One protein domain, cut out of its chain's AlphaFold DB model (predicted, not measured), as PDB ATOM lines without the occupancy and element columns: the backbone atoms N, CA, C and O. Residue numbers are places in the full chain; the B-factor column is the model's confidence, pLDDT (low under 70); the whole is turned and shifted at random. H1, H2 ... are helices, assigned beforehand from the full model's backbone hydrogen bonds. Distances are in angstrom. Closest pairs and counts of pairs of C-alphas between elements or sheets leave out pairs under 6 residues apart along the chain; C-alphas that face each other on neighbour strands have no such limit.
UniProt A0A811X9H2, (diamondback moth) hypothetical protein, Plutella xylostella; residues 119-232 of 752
ATOM      1  N   ILE A 119     225.842 321.759 197.144       59.62
ATOM      2  CA  ILE A 119     225.829 320.304 196.948       59.62
ATOM      3  C   ILE A 119     226.823 319.608 197.883       59.62
ATOM      4  O   ILE A 119     226.529 318.578 198.474       59.62
ATOM      5  N   VAL A 120     227.977 320.236 198.085       60.44
ATOM      6  CA  VAL A 120     229.089 319.791 198.937       60.44
ATOM      7  C   VAL A 120     229.080 320.584 200.256       60.44
ATOM      8  O   VAL A 120     230.069 320.633 200.974       60.44
ATOM      9  N   GLY A 121     227.971 321.258 200.588       58.41
ATOM     10  CA  GLY A 121     227.874 322.264 201.657       58.41
ATOM     11  C   GLY A 121     228.466 321.880 203.018       58.41
ATOM     12  O   GLY A 121     229.226 322.678 203.564       58.41
ATOM     13  N   PRO A 122     228.197 320.677 203.559       56.31
ATOM     14  CA  PRO A 122     228.825 320.220 204.799       56.31
ATOM     15  C   PRO A 122     230.349 320.061 204.682       56.31
ATOM     16  O   PRO A 122     231.065 320.362 205.629       56.31
ATOM     17  N   LEU A 123     230.828 319.645 203.509       52.72
ATOM     18  CA  LEU A 123     232.220 319.299 203.199       52.72
ATOM     19  C   LEU A 123     233.076 320.518 202.824       52.72
ATOM     20  O   LEU A 123     234.287 320.509 202.997       52.72
ATOM     21  N   ILE A 124     232.460 321.602 202.347       55.38
ATOM     22  CA  ILE A 124     233.166 322.867 202.086       55.38
ATOM     23  C   ILE A 124     233.579 323.576 203.383       55.38
ATOM     24  O   ILE A 124     234.478 324.414 203.359       55.38
ATOM     25  N   ASN A 125     232.985 323.222 204.526       54.72
ATOM     26  CA  ASN A 125     233.450 323.716 205.824       54.72
ATOM     27  C   ASN A 125     234.847 323.183 206.198       54.72
ATOM     28  O   ASN A 125     235.511 323.808 207.024       54.72
ATOM     29  N   ASP A 126     235.302 322.099 205.557       51.00
ATOM     30  CA  ASP A 126     236.632 321.507 205.752       51.00
ATOM     31  C   ASP A 126     237.710 322.133 204.846       51.00
ATOM     32  O   ASP A 126     238.902 321.867 205.023       51.00
ATOM     33  N   ILE A 127     237.317 322.991 203.894       54.38
ATOM     34  CA  ILE A 127     238.255 323.778 203.084       54.38
ATOM     35  C   ILE A 127     238.946 324.776 204.018       54.38
ATOM     36  O   ILE A 127     238.310 325.669 204.595       54.38
ATOM     37  N   LYS A 128     240.256 324.606 204.211       48.97
ATOM     38  CA  LYS A 128     241.029 325.422 205.143       48.97
ATOM     39  C   LYS A 128     241.019 326.856 204.625       48.97
ATOM     40  O   LYS A 128     241.508 327.157 203.547       48.97
ATOM     41  N   LYS A 129     240.512 327.801 205.423       47.34
ATOM     42  CA  LYS A 129     240.776 329.224 205.167       47.34
ATOM     43  C   LYS A 129     242.268 329.471 205.376       47.34
ATOM     44  O   LYS A 129     242.681 329.810 206.484       47.34
ATOM     45  N   GLU A 130     243.081 329.296 204.341       43.72
ATOM     46  CA  GLU A 130     244.487 329.657 204.430       43.72
ATOM     47  C   GLU A 130     244.625 331.164 204.663       43.72
ATOM     48  O   GLU A 130     244.085 332.011 203.941       43.72
ATOM     49  N   LYS A 131     245.374 331.506 205.716       40.69
ATOM     50  CA  LYS A 131     245.929 332.841 205.897       40.69
ATOM     51  C   LYS A 131     246.992 332.997 204.819       40.69
ATOM     52  O   LYS A 131     248.072 332.435 204.962       40.69
ATOM     53  N   VAL A 132     246.683 333.739 203.756       44.19
ATOM     54  CA  VAL A 132     247.678 334.156 202.760       44.19
ATOM     55  C   VAL A 132     248.831 334.801 203.527       44.19
ATOM     56  O   VAL A 132     248.683 335.901 204.066       44.19
ATOM     57  N   ALA A 133     249.950 334.081 203.644       41.12
ATOM     58  CA  ALA A 133     251.166 334.626 204.216       41.12
ATOM     59  C   ALA A 133     251.519 335.871 203.406       41.12
ATOM     60  O   ALA A 133     251.391 335.883 202.179       41.12
ATOM     61  N   ALA A 134     251.876 336.944 204.107       39.19
ATOM     62  CA  ALA A 134     252.170 338.234 203.518       39.19
ATOM     63  C   ALA A 134     253.329 338.115 202.515       39.19
ATOM     64  O   ALA A 134     254.489 338.305 202.864       39.19
ATOM     65  N   ALA A 135     253.007 337.834 201.250       41.09
ATOM     66  CA  ALA A 135     253.876 338.119 200.126       41.09
ATOM     67  C   ALA A 135     253.969 339.647 200.039       41.09
ATOM     68  O   ALA A 135     253.101 340.336 199.484       41.09
ATOM     69  N   ALA A 136     254.971 340.177 200.734       44.94
ATOM     70  CA  ALA A 136     255.372 341.566 200.695       44.94
ATOM     71  C   ALA A 136     255.847 341.882 199.270       44.94
ATOM     72  O   ALA A 136     256.961 341.514 198.921       44.94
ATOM     73  N   SER A 137     254.954 342.502 198.480       46.69
ATOM     74  CA  SER A 137     255.175 343.284 197.239       46.69
ATOM     75  C   SER A 137     254.140 343.057 196.123       46.69
ATOM     76  O   SER A 137     254.154 343.796 195.145       46.69
ATOM     77  N   ALA A 138     253.197 342.112 196.239       51.84
ATOM     78  CA  ALA A 138     252.333 341.791 195.097       51.84
ATOM     79  C   ALA A 138     251.074 342.679 194.961       51.84
ATOM     80  O   ALA A 138     250.343 342.923 195.931       51.84
ATOM     81  N   ASN A 139     250.825 343.106 193.718       65.50
ATOM     82  CA  ASN A 139     249.694 343.897 193.231       65.50
ATOM     83  C   ASN A 139     248.338 343.331 193.724       65.50
ATOM     84  O   ASN A 139     248.157 342.112 193.760       65.50
ATOM     85  N   LYS A 140     247.370 344.185 194.103       74.12
ATOM     86  CA  LYS A 140     246.085 343.761 194.716       74.12
ATOM     87  C   LYS A 140     245.350 342.705 193.875       74.12
ATOM     88  O   LYS A 140     244.835 341.741 194.431       74.12
ATOM     89  N   SER A 141     245.389 342.864 192.551       74.50
ATOM     90  CA  SER A 141     244.799 341.936 191.577       74.50
ATOM     91  C   SER A 141     245.390 340.519 191.671       74.50
ATOM     92  O   SER A 141     244.658 339.536 191.734       74.50
ATOM     93  N   TYR A 142     246.713 340.388 191.813       80.50
ATOM     94  CA  TYR A 142     247.363 339.078 191.916       80.50
ATOM     95  C   TYR A 142     246.992 338.333 193.206       80.50
ATOM     96  O   TYR A 142     246.782 337.123 193.184       80.50
ATOM     97  N   LYS A 143     246.839 339.044 194.334       78.81
ATOM     98  CA  LYS A 143     246.398 338.419 195.596       78.81
ATOM     99  C   LYS A 143     245.002 337.797 195.480       78.81
ATOM    100  O   LYS A 143     244.740 336.772 196.104       78.81
ATOM    101  N   GLU A 144     244.113 338.408 194.699       79.75
ATOM    102  CA  GLU A 144     242.767 337.883 194.443       79.75
ATOM    103  C   GLU A 144     242.813 336.637 193.548       79.75
ATOM    104  O   GLU A 144     242.166 335.638 193.867       79.75
ATOM    105  N   VAL A 145     243.641 336.657 192.497       81.69
ATOM    106  CA  VAL A 145     243.869 335.502 191.610       81.69
ATOM    107  C   VAL A 145     244.479 334.323 192.366       81.69
ATOM    108  O   VAL A 145     243.979 333.207 192.259       81.69
ATOM    109  N   LEU A 146     245.506 334.560 193.187       81.44
ATOM    110  CA  LEU A 146     246.156 333.512 193.977       81.44
ATOM    111  C   LEU A 146     245.180 332.858 194.964       81.44
ATOM    112  O   LEU A 146     245.150 331.640 195.110       81.44
ATOM    113  N   LYS A 147     244.315 333.657 195.602       80.00
ATOM    114  CA  LYS A 147     243.260 333.135 196.481       80.00
ATOM    115  C   LYS A 147     242.264 332.251 195.722       80.00
ATOM    116  O   LYS A 147     241.826 331.230 196.253       80.00
ATOM    117  N   LEU A 148     241.889 332.646 194.506       80.12
ATOM    118  CA  LEU A 148     240.982 331.873 193.659       80.12
ATOM    119  C   LEU A 148     241.628 330.556 193.200       80.12
ATOM    120  O   LEU A 148     240.991 329.510 193.306       80.12
ATOM    121  N   TYR A 149     242.893 330.598 192.779       84.69
ATOM    122  CA  TYR A 149     243.677 329.414 192.422       84.69
ATOM    123  C   TYR A 149     243.749 328.408 193.580       84.69
ATOM    124  O   TYR A 149     243.368 327.252 193.396       84.69
ATOM    125  N   ASN A 150     244.132 328.852 194.786       81.56
ATOM    126  CA  ASN A 150     244.199 327.979 195.965       81.56
ATOM    127  C   ASN A 150     242.832 327.347 196.268       81.56
ATOM    128  O   ASN A 150     242.745 326.154 196.541       81.56
ATOM    129  N   THR A 151     241.749 328.123 196.136       79.62
ATOM    130  CA  THR A 151     240.382 327.609 196.324       79.62
ATOM    131  C   THR A 151     240.073 326.476 195.338       79.62
ATOM    132  O   THR A 151     239.522 325.448 195.727       79.62
ATOM    133  N   TYR A 152     240.427 326.635 194.060       82.69
ATOM    134  CA  TYR A 152     240.230 325.587 193.058       82.69
ATOM    135  C   TYR A 152     241.102 324.358 193.309       82.69
ATOM    136  O   TYR A 152     240.631 323.241 193.108       82.69
ATOM    137  N   GLN A 153     242.330 324.542 193.790       83.75
ATOM    138  CA  GLN A 153     243.227 323.445 194.143       83.75
ATOM    139  C   GLN A 153     242.699 322.617 195.326       83.75
ATOM    140  O   GLN A 153     242.774 321.386 195.314       83.75
ATOM    141  N   GLU A 154     242.122 323.265 196.337       79.56
ATOM    142  CA  GLU A 154     241.473 322.564 197.448       79.56
ATOM    143  C   GLU A 154     240.225 321.805 196.981       79.56
ATOM    144  O   GLU A 154     240.008 320.665 197.394       79.56
ATOM    145  N   ILE A 155     239.434 322.387 196.072       78.38
ATOM    146  CA  ILE A 155     238.260 321.723 195.487       78.38
ATOM    147  C   ILE A 155     238.663 320.475 194.706       78.38
ATOM    148  O   ILE A 155     238.073 319.417 194.919       78.38
ATOM    149  N   THR A 156     239.650 320.568 193.811       80.69
ATOM    150  CA  THR A 156     240.087 319.403 193.028       80.69
ATOM    151  C   THR A 156     240.641 318.307 193.935       80.69
ATOM    152  O   THR A 156     240.308 317.141 193.734       80.69
ATOM    153  N   SER A 157     241.387 318.671 194.981       82.38
ATOM    154  CA  SER A 157     241.902 317.723 195.980       82.38
ATOM    155  C   SER A 157     240.774 317.027 196.752       82.38
ATOM    156  O   SER A 157     240.781 315.806 196.903       82.38
ATOM    157  N   LEU A 158     239.763 317.780 197.198       78.69
ATOM    158  CA  LEU A 158     238.597 317.237 197.903       78.69
ATOM    159  C   LEU A 158     237.815 316.252 197.026       78.69
ATOM    160  O   LEU A 158     237.428 315.179 197.489       78.69
ATOM    161  N   LEU A 159     237.603 316.597 195.756       78.69
ATOM    162  CA  LEU A 159     236.913 315.736 194.796       78.69
ATOM    163  C   LEU A 159     237.711 314.458 194.500       78.69
ATOM    164  O   LEU A 159     237.128 313.379 194.428       78.69
ATOM    165  N   GLN A 160     239.040 314.545 194.392       82.56
ATOM    166  CA  GLN A 160     239.904 313.372 194.215       82.56
ATOM    167  C   GLN A 160     239.827 312.408 195.409       82.56
ATOM    168  O   GLN A 160     239.713 311.202 195.199       82.56
ATOM    169  N   ILE A 161     239.807 312.918 196.649       80.88
ATOM    170  CA  ILE A 161     239.622 312.098 197.866       80.88
ATOM    171  C   ILE A 161     238.286 311.340 197.829       80.88
ATOM    172  O   ILE A 161     238.182 310.230 198.345       80.88
ATOM    173  N   ARG A 162     237.265 311.927 197.200       73.69
ATOM    174  CA  ARG A 162     235.929 311.340 197.041       73.69
ATOM    175  C   ARG A 162     235.800 310.381 195.859       73.69
ATOM    176  O   ARG A 162     234.718 309.865 195.652       73.69
ATOM    177  N   GLY A 163     236.877 310.111 195.122       76.94
ATOM    178  CA  GLY A 163     236.875 309.146 194.020       76.94
ATOM    179  C   GLY A 163     236.712 309.757 192.626       76.94
ATOM    180  O   GLY A 163     236.785 309.024 191.634       76.94
ATOM    181  N   CYS A 164     236.578 311.086 192.502       81.00
ATOM    182  CA  CYS A 164     236.531 311.743 191.197       81.00
ATOM    183  C   CYS A 164     237.873 311.591 190.459       81.00
ATOM    184  O   CYS A 164     238.938 311.968 190.959       81.00
ATOM    185  N   LYS A 165     237.835 311.098 189.216       82.81
ATOM    186  CA  LYS A 165     239.037 310.896 188.391       82.81
ATOM    187  C   LYS A 165     239.416 312.188 187.659       82.81
ATOM    188  O   LYS A 165     239.102 312.360 186.489       82.81
ATOM    189  N   LEU A 166     240.089 313.096 188.367       79.69
ATOM    190  CA  LEU A 166     240.453 314.444 187.894       79.69
ATOM    191  C   LEU A 166     241.932 314.571 187.480       79.69
ATOM    192  O   LEU A 166     242.594 315.541 187.833       79.69
ATOM    193  N   TRP A 167     242.490 313.573 186.792       68.69
ATOM    194  CA  TRP A 167     243.950 313.441 186.624       68.69
ATOM    195  C   TRP A 167     244.546 314.535 185.721       68.69
ATOM    196  O   TRP A 167     245.707 314.903 185.867       68.69
ATOM    197  N   THR A 168     243.732 315.071 184.813       70.81
ATOM    198  CA  THR A 168     244.073 316.144 183.868       70.81
ATOM    199  C   THR A 168     243.579 317.524 184.312       70.81
ATOM    200  O   THR A 168     243.991 318.531 183.738       70.81
ATOM    201  N   CYS A 169     242.723 317.606 185.338       79.00
ATOM    202  CA  CYS A 169     242.169 318.874 185.817       79.00
ATOM    203  C   CYS A 169     243.153 319.578 186.756       79.00
ATOM    204  O   CYS A 169     243.307 319.202 187.919       79.00
ATOM    205  N   GLN A 170     243.777 320.646 186.267       82.31
ATOM    206  CA  GLN A 170     244.625 321.522 187.072       82.31
ATOM    207  C   GLN A 170     243.888 322.819 187.409       82.31
ATOM    208  O   GLN A 170     243.178 323.375 186.572       82.31
ATOM    209  N   ALA A 171     244.105 323.337 188.623       83.00
ATOM    210  CA  ALA A 171     243.460 324.561 189.109       83.00
ATOM    211  C   ALA A 171     243.732 325.787 188.216       83.00
ATOM    212  O   ALA A 171     242.879 326.666 188.102       83.00
ATOM    213  N   MET A 172     244.882 325.820 187.533       84.00
ATOM    214  CA  MET A 172     245.226 326.887 186.588       84.00
ATOM    215  C   MET A 172     244.266 326.961 185.398       84.00
ATOM    216  O   MET A 172     243.913 328.061 185.004       84.00
ATOM    217  N   PHE A 173     243.762 325.828 184.894       85.94
ATOM    218  CA  PHE A 173     242.799 325.786 183.785       85.94
ATOM    219  C   PHE A 173     241.361 326.119 184.211       85.94
ATOM    220  O   PHE A 173     240.443 326.014 183.408       85.94
ATOM    221  N   LEU A 174     241.138 326.474 185.480       84.06
ATOM    222  CA  LEU A 174     239.846 326.955 185.982       84.06
ATOM    223  C   LEU A 174     239.817 328.489 186.118       84.06
ATOM    224  O   LEU A 174     238.776 329.064 186.446       84.06
ATOM    225  N   LEU A 175     240.945 329.158 185.859       84.31
ATOM    226  CA  LEU A 175     241.066 330.614 185.826       84.31
ATOM    227  C   LEU A 175     240.615 331.171 184.466       84.31
ATOM    228  O   LEU A 175     240.686 330.481 183.446       84.31
ATOM    229  N   SER A 176     240.177 332.434 184.423       85.69
ATOM    230  CA  SER A 176     240.030 333.134 183.137       85.69
ATOM    231  C   SER A 176     241.400 333.389 182.501       85.69
ATOM    232  O   SER A 176     242.413 333.363 183.198       85.69
ATOM    233  N   TYR A 177     241.444 333.670 181.197       85.75
ATOM    234  CA  TYR A 177     242.705 333.922 180.494       85.75
ATOM    235  C   TYR A 177     243.523 335.055 181.139       85.75
ATOM    236  O   TYR A 177     244.673 334.845 181.513       85.75
ATOM    237  N   ASP A 178     242.897 336.204 181.417       86.19
ATOM    238  CA  ASP A 178     243.558 337.326 182.106       86.19
ATOM    239  C   ASP A 178     244.114 336.935 183.484       86.19
ATOM    240  O   ASP A 178     245.206 337.344 183.878       86.19
ATOM    241  N   GLN A 179     243.361 336.125 184.234       86.94
ATOM    242  CA  GLN A 179     243.774 335.640 185.550       86.94
ATOM    243  C   GLN A 179     244.939 334.657 185.434       86.94
ATOM    244  O   GLN A 179     245.853 334.698 186.252       86.94
ATOM    245  N   PHE A 180     244.927 333.798 184.417       87.06
ATOM    246  CA  PHE A 180     246.010 332.873 184.123       87.06
ATOM    247  C   PHE A 180     247.292 333.612 183.736       87.06
ATOM    248  O   PHE A 180     248.332 333.336 184.322       87.06
ATOM    249  N   VAL A 181     247.221 334.606 182.847       85.25
ATOM    250  CA  VAL A 181     248.381 335.433 182.471       85.25
ATOM    251  C   VAL A 181     248.939 336.181 183.687       85.25
ATOM    252  O   VAL A 181     250.146 336.191 183.923       85.25
ATOM    253  N   LEU A 182     248.068 336.753 184.526       85.19
ATOM    254  CA  LEU A 182     248.484 337.377 185.788       85.19
ATOM    255  C   LEU A 182     249.122 336.371 186.757       85.19
ATOM    256  O   LEU A 182     250.035 336.733 187.501       85.19
ATOM    257  N   TYR A 183     248.655 335.124 186.770       85.19
ATOM    258  CA  TYR A 183     249.221 334.056 187.585       85.19
ATOM    259  C   TYR A 183     250.612 333.643 187.078       85.19
ATOM    260  O   TYR A 183     251.567 333.660 187.853       85.19
ATOM    261  N   THR A 184     250.769 333.360 185.782       85.81
ATOM    262  CA  THR A 184     252.039 332.901 185.188       85.81
ATOM    263  C   THR A 184     253.136 333.963 185.204       85.81
ATOM    264  O   THR A 184     254.309 333.619 185.328       85.81
ATOM    265  N   GLN A 185     252.788 335.252 185.151       82.94
ATOM    266  CA  GLN A 185     253.752 336.355 185.278       82.94
ATOM    267  C   GLN A 185     254.362 336.481 186.683       82.94
ATOM    268  O   GLN A 185     255.453 337.030 186.836       82.94
ATOM    269  N   ASN A 186     253.659 336.007 187.716       81.00
ATOM    270  CA  ASN A 186     254.038 336.196 189.121       81.00
ATOM    271  C   ASN A 186     254.439 334.886 189.828       81.00
ATOM    272  O   ASN A 186     255.001 334.934 190.925       81.00
ATOM    273  N   VAL A 187     254.180 333.726 189.217       80.56
ATOM    274  CA  VAL A 187     254.529 332.400 189.742       80.56
ATOM    275  C   VAL A 187     255.664 331.795 188.926       80.56
ATOM    276  O   VAL A 187     255.605 331.734 187.701       80.56
ATOM    277  N   LYS A 188     256.707 331.309 189.607       76.50
ATOM    278  CA  LYS A 188     257.804 330.593 188.945       76.50
ATOM    279  C   LYS A 188     257.356 329.163 188.598       76.50
ATOM    280  O   LYS A 188     256.918 328.466 189.513       76.50
ATOM    281  N   PRO A 189     257.487 328.714 187.336       77.25
ATOM    282  CA  PRO A 189     257.169 327.339 186.953       77.25
ATOM    283  C   PRO A 189     258.097 326.351 187.671       77.25
ATOM    284  O   PRO A 189     259.277 326.641 187.886       77.25
ATOM    285  N   ALA A 190     257.579 325.178 188.040       73.75
ATOM    286  CA  ALA A 190     258.323 324.164 188.783       73.75
ATOM    287  C   ALA A 190     259.276 323.350 187.890       73.75
ATOM    288  O   ALA A 190     260.195 322.704 188.392       73.75
ATOM    289  N   SER A 191     259.079 323.373 186.566       79.31
ATOM    290  CA  SER A 191     259.914 322.652 185.597       79.31
ATOM    291  C   SER A 191     260.071 323.396 184.265       79.31
ATOM    292  O   SER A 191     259.261 324.252 183.909       79.31
ATOM    293  N   THR A 192     261.091 323.028 183.481       75.44
ATOM    294  CA  THR A 192     261.328 323.573 182.129       75.44
ATOM    295  C   THR A 192     260.158 323.298 181.178       75.44
ATOM    296  O   THR A 192     259.788 324.165 180.391       75.44
ATOM    297  N   ASN A 193     259.525 322.126 181.292       76.50
ATOM    298  CA  ASN A 193     258.355 321.760 180.487       76.50
ATOM    299  C   ASN A 193     257.136 322.626 180.830       76.50
ATOM    300  O   ASN A 193     256.406 323.054 179.941       76.50
ATOM    301  N   GLU A 194     256.942 322.921 182.115       79.06
ATOM    302  CA  GLU A 194     255.867 323.795 182.585       79.06
ATOM    303  C   GLU A 194     256.093 325.252 182.160       79.06
ATOM    304  O   GLU A 194     255.154 325.923 181.740       79.06
ATOM    305  N   SER A 195     257.346 325.719 182.160       78.62
ATOM    306  CA  SER A 195     257.699 327.040 181.629       78.62
ATOM    307  C   SER A 195     257.370 327.173 180.140       78.62
ATOM    308  O   SER A 195     256.827 328.199 179.730       78.62
ATOM    309  N   MET A 196     257.673 326.148 179.331       79.00
ATOM    310  CA  MET A 196     257.317 326.149 177.906       79.00
ATOM    311  C   MET A 196     255.801 326.117 177.708       79.00
ATOM    312  O   MET A 196     255.280 326.883 176.904       79.00
ATOM    313  N   LEU A 197     255.081 325.312 178.495       82.38
ATOM    314  CA  LEU A 197     253.619 325.272 178.473       82.38
ATOM    315  C   LEU A 197     253.007 326.641 178.812       82.38
ATOM    316  O   LEU A 197     252.115 327.102 178.103       82.38
ATOM    317  N   TYR A 198     253.491 327.316 179.860       85.12
ATOM    318  CA  TYR A 198     252.996 328.640 180.253       85.12
ATOM    319  C   TYR A 198     253.236 329.669 179.153       85.12
ATOM    320  O   TYR A 198     252.352 330.476 178.880       85.12
ATOM    321  N   GLN A 199     254.397 329.623 178.499       82.50
ATOM    322  CA  GLN A 199     254.735 330.519 177.398       82.50
ATOM    323  C   GLN A 199     253.852 330.271 176.168       82.50
ATOM    324  O   GLN A 199     253.328 331.228 175.599       82.50
ATOM    325  N   THR A 200     253.623 329.009 175.793       84.62
ATOM    326  CA  THR A 200     252.716 328.652 174.693       84.62
ATOM    327  C   THR A 200     251.290 329.113 174.986       84.62
ATOM    328  O   THR A 200     250.686 329.791 174.164       84.62
ATOM    329  N   LEU A 201     250.770 328.820 176.180       86.56
ATOM    330  CA  LEU A 201     249.397 329.161 176.557       86.56
ATOM    331  C   LEU A 201     249.180 330.653 176.791       86.56
ATOM    332  O   LEU A 201     248.078 331.132 176.582       86.56
ATOM    333  N   SER A 202     250.209 331.390 177.212       85.38
ATOM    334  CA  SER A 202     250.140 332.853 177.350       85.38
ATOM    335  C   SER A 202     250.265 333.578 176.004       85.38
ATOM    336  O   SER A 202     250.067 334.788 175.950       85.38
ATOM    337  N   SER A 203     250.636 332.863 174.935       85.62
ATOM    338  CA  SER A 203     250.725 333.403 173.571       85.62
ATOM    339  C   SER A 203     249.520 333.015 172.703       85.62
ATOM    340  O   SER A 203     249.268 333.675 171.699       85.62
ATOM    341  N   ASP A 204     248.792 331.958 173.075       88.44
ATOM    342  CA  ASP A 204     247.659 331.397 172.335       88.44
ATOM    343  C   ASP A 204     246.422 331.296 173.244       88.44
ATOM    344  O   ASP A 204     246.196 330.309 173.957       88.44
ATOM    345  N   GLU A 205     245.616 332.358 173.218       89.56
ATOM    346  CA  GLU A 205     244.381 332.461 173.993       89.56
ATOM    347  C   GLU A 205     243.347 331.398 173.580       89.56
ATOM    348  O   GLU A 205     242.648 330.842 174.434       89.56
ATOM    349  N   ASP A 206     243.261 331.061 172.291       87.56
ATOM    350  CA  ASP A 206     242.291 330.090 171.778       87.56
ATOM    351  C   ASP A 206     242.594 328.675 172.281       87.56
ATOM    352  O   ASP A 206     241.687 327.942 172.704       87.56
ATOM    353  N   LEU A 207     243.874 328.296 172.300       86.50
ATOM    354  CA  LEU A 207     244.324 327.037 172.878       86.50
ATOM    355  C   LEU A 207     244.025 326.974 174.380       86.50
ATOM    356  O   LEU A 207     243.467 325.973 174.848       86.50
ATOM    357  N   TYR A 208     244.329 328.038 175.132       86.81
ATOM    358  CA  TYR A 208     244.009 328.107 176.560       86.81
ATOM    359  C   TYR A 208     242.500 327.983 176.809       86.81
ATOM    360  O   TYR A 208     242.063 327.208 177.666       86.81
ATOM    361  N   ASN A 209     241.684 328.690 176.027       86.44
ATOM    362  CA  ASN A 209     240.230 328.660 176.140       86.44
ATOM    363  C   ASN A 209     239.652 327.272 175.834       86.44
ATOM    364  O   ASN A 209     238.708 326.836 176.500       86.44
ATOM    365  N   ARG A 210     240.215 326.536 174.869       86.31
ATOM    366  CA  ARG A 210     239.830 325.142 174.591       86.31
ATOM    367  C   ARG A 210     240.141 324.211 175.763       86.31
ATOM    368  O   ARG A 210     239.268 323.442 176.163       86.31
ATOM    369  N   LEU A 211     241.348 324.294 176.323       84.81
ATOM    370  CA  LEU A 211     241.761 323.474 177.469       84.81
ATOM    371  C   LEU A 211     240.941 323.793 178.720       84.81
ATOM    372  O   LEU A 211     240.484 322.885 179.409       84.81
ATOM    373  N   THR A 212     240.685 325.076 178.966       86.12
ATOM    374  CA  THR A 212     239.829 325.555 180.056       86.12
ATOM    375  C   THR A 212     238.412 325.003 179.925       86.12
ATOM    376  O   THR A 212     237.871 324.458 180.886       86.12
ATOM    377  N   LYS A 213     237.813 325.060 178.726       85.19
ATOM    378  CA  LYS A 213     236.487 324.472 178.466       85.19
ATOM    379  C   LYS A 213     236.464 322.971 178.754       85.19
ATOM    380  O   LYS A 213     235.548 322.514 179.433       85.19
ATOM    381  N   GLN A 214     237.460 322.223 178.278       85.38
ATOM    382  CA  GLN A 214     237.558 320.786 178.543       85.38
ATOM    383  C   GLN A 214     237.719 320.499 180.043       85.38
ATOM    384  O   GLN A 214     236.992 319.671 180.580       85.38
ATOM    385  N   CYS A 215     238.595 321.232 180.737       84.75
ATOM    386  CA  CYS A 215     238.825 321.079 182.174       84.75
ATOM    387  C   CYS A 215     237.545 321.329 182.987       84.75
ATOM    388  O   CYS A 215     237.210 320.550 183.879       84.75
ATOM    389  N   TRP A 216     236.792 322.382 182.650       84.25
ATOM    390  CA  TRP A 216     235.495 322.664 183.265       84.25
ATOM    391  C   TRP A 216     234.468 321.562 182.996       84.25
ATOM    392  O   TRP A 216     233.740 321.178 183.912       84.25
ATOM    393  N   LEU A 217     234.403 321.042 181.768       84.56
ATOM    394  CA  LEU A 217     233.509 319.938 181.417       84.56
ATOM    395  C   LEU A 217     233.856 318.666 182.196       84.56
ATOM    396  O   LEU A 217     232.965 318.085 182.810       84.56
ATOM    397  N   ASP A 218     235.129 318.275 182.233       84.38
ATOM    398  CA  ASP A 218     235.596 317.092 182.962       84.38
ATOM    399  C   ASP A 218     235.279 317.205 184.457       84.38
ATOM    400  O   ASP A 218     234.732 316.273 185.052       84.38
ATOM    401  N   LEU A 219     235.536 318.376 185.053       83.50
ATOM    402  CA  LEU A 219     235.208 318.658 186.448       83.50
ATOM    403  C   LEU A 219     233.705 318.513 186.717       83.50
ATOM    404  O   LEU A 219     233.314 317.828 187.662       83.50
ATOM    405  N   ILE A 220     232.857 319.132 185.887       82.31
ATOM    406  CA  ILE A 220     231.394 319.094 186.035       82.31
ATOM    407  C   ILE A 220     230.856 317.672 185.841       82.31
ATOM    408  O   ILE A 220     229.970 317.255 186.583       82.31
ATOM    409  N   LEU A 221     231.375 316.915 184.873       84.88
ATOM    410  CA  LEU A 221     230.918 315.554 184.589       84.88
ATOM    411  C   LEU A 221     231.320 314.570 185.687       84.88
ATOM    412  O   LEU A 221     230.484 313.778 186.116       84.88
ATOM    413  N   GLN A 222     232.559 314.639 186.181       83.81
ATOM    414  CA  GLN A 222     232.990 313.829 187.328       83.81
ATOM    415  C   GLN A 222     232.181 314.172 188.577       83.81
ATOM    416  O   GLN A 222     231.781 313.286 189.325       83.81
ATOM    417  N   PHE A 223     231.886 315.456 188.766       79.69
ATOM    418  CA  PHE A 223     231.040 315.913 189.851       79.69
ATOM    419  C   PHE A 223     229.606 315.372 189.744       79.69
ATOM    420  O   PHE A 223     229.069 314.833 190.708       79.69
ATOM    421  N   TYR A 224     228.983 315.475 188.568       81.19
ATOM    422  CA  TYR A 224     227.642 314.935 188.333       81.19
ATOM    423  C   TYR A 224     227.619 313.421 188.570       81.19
ATOM    424  O   TYR A 224     226.700 312.897 189.200       81.19
ATOM    425  N   LYS A 225     228.674 312.734 188.121       82.94
ATOM    426  CA  LYS A 225     228.834 311.299 188.309       82.94
ATOM    427  C   LYS A 225     228.882 310.894 189.777       82.94
ATOM    428  O   LYS A 225     228.173 309.973 190.154       82.94
ATOM    429  N   GLU A 226     229.699 311.564 190.579       79.25
ATOM    430  CA  GLU A 226     229.908 311.149 191.967       79.25
ATOM    431  C   GLU A 226     228.743 311.553 192.877       79.25
ATOM    432  O   GLU A 226     228.325 310.771 193.718       79.25
ATOM    433  N   PHE A 227     228.180 312.753 192.702       75.69
ATOM    434  CA  PHE A 227     227.217 313.309 193.665       75.69
ATOM    435  C   PHE A 227     225.753 313.211 193.240       75.69
ATOM    436  O   PHE A 227     224.872 313.236 194.094       75.69
ATOM    437  N   ILE A 228     225.466 313.179 191.935       78.75
ATOM    438  CA  ILE A 228     224.083 313.224 191.435       78.75
ATOM    439  C   ILE A 228     223.632 311.839 190.995       78.75
ATOM    440  O   ILE A 228     222.526 311.426 191.333       78.75
ATOM    441  N   PHE A 229     224.479 311.095 190.284       79.75
ATOM    442  CA  PHE A 229     224.118 309.738 189.889       79.75
ATOM    443  C   PHE A 229     224.009 308.778 191.078       79.75
ATOM    444  O   PHE A 229     223.248 307.822 190.977       79.75
ATOM    445  N   GLU A 230     224.658 309.055 192.219       73.50
ATOM    446  CA  GLU A 230     224.420 308.309 193.464       73.50
ATOM    447  C   GLU A 230     222.923 308.289 193.829       73.50
ATOM    448  O   GLU A 230     222.404 307.256 194.244       73.50
ATOM    449  N   CYS A 231     222.184 309.375 193.566       72.62
ATOM    450  CA  CYS A 231     220.743 309.438 193.813       72.62
ATOM    451  C   CYS A 231     219.938 308.413 193.001       72.62
ATOM    452  O   CYS A 231     218.880 307.988 193.457       72.62
ATOM    453  N   CYS A 232     220.431 307.968 191.839       69.88
ATOM    454  CA  CYS A 232     219.760 306.937 191.047       69.88
ATOM    455  C   CYS A 232     219.837 305.543 191.691       69.88
ATOM    456  O   CYS A 232     219.031 304.674 191.363       69.88
TER     457      CYS A 232
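AT A GLANCE: This is residues 119 to 232 of the 752 residues of the protein "(diamondback moth) hypothetical protein" of Plutella xylostella (UniProt A0A811X9H2). Two long helices, H2 and H6, make a V, closest near their last residues, with H3 and H4 between them and H5 at the wide end. Residues 125 to 139 run outside H2. The printed part has 114 residues, six named helices, H1 to H6 in order, and no named strand: all helix, only just compact, close to loose, radius of gyration of the C-alphas 15.5 A, spans 47, 33 and 22 A.

HOW THE PARTS SIT: Start at H1, residues 121 to 124, which touches no helix. H2, residues 140 to 161, touches H3, residues 171 to 174, closest at C-alphas 153 and 171, 5.2 A. H3 touches H6, residues 205 to 228, at C-alphas 173 and 212, 4.8 A. H4, residues 177 to 186, and H5, residues 192 to 203, form a hairpin and only just touch, with 3 pairs of C-alphas within 8 A, closest 181 and 202. Every O i to N i+4 pair is within hydrogen-bond range in H2, H5 and H6; H4 has 5 of 6.

IN THESE COORDINATES: Find C-alpha 140 at (246.085, 343.761, 194.716); H2 runs 32.5 A. H6 runs 33.0 A to C-alpha 228 at (224.083, 313.224, 191.435).

THE WHOLE: The printed part has no cut. The H1 to H2 link is long; pLDDT is under 70 at residues 119 to 139, 167 and 232.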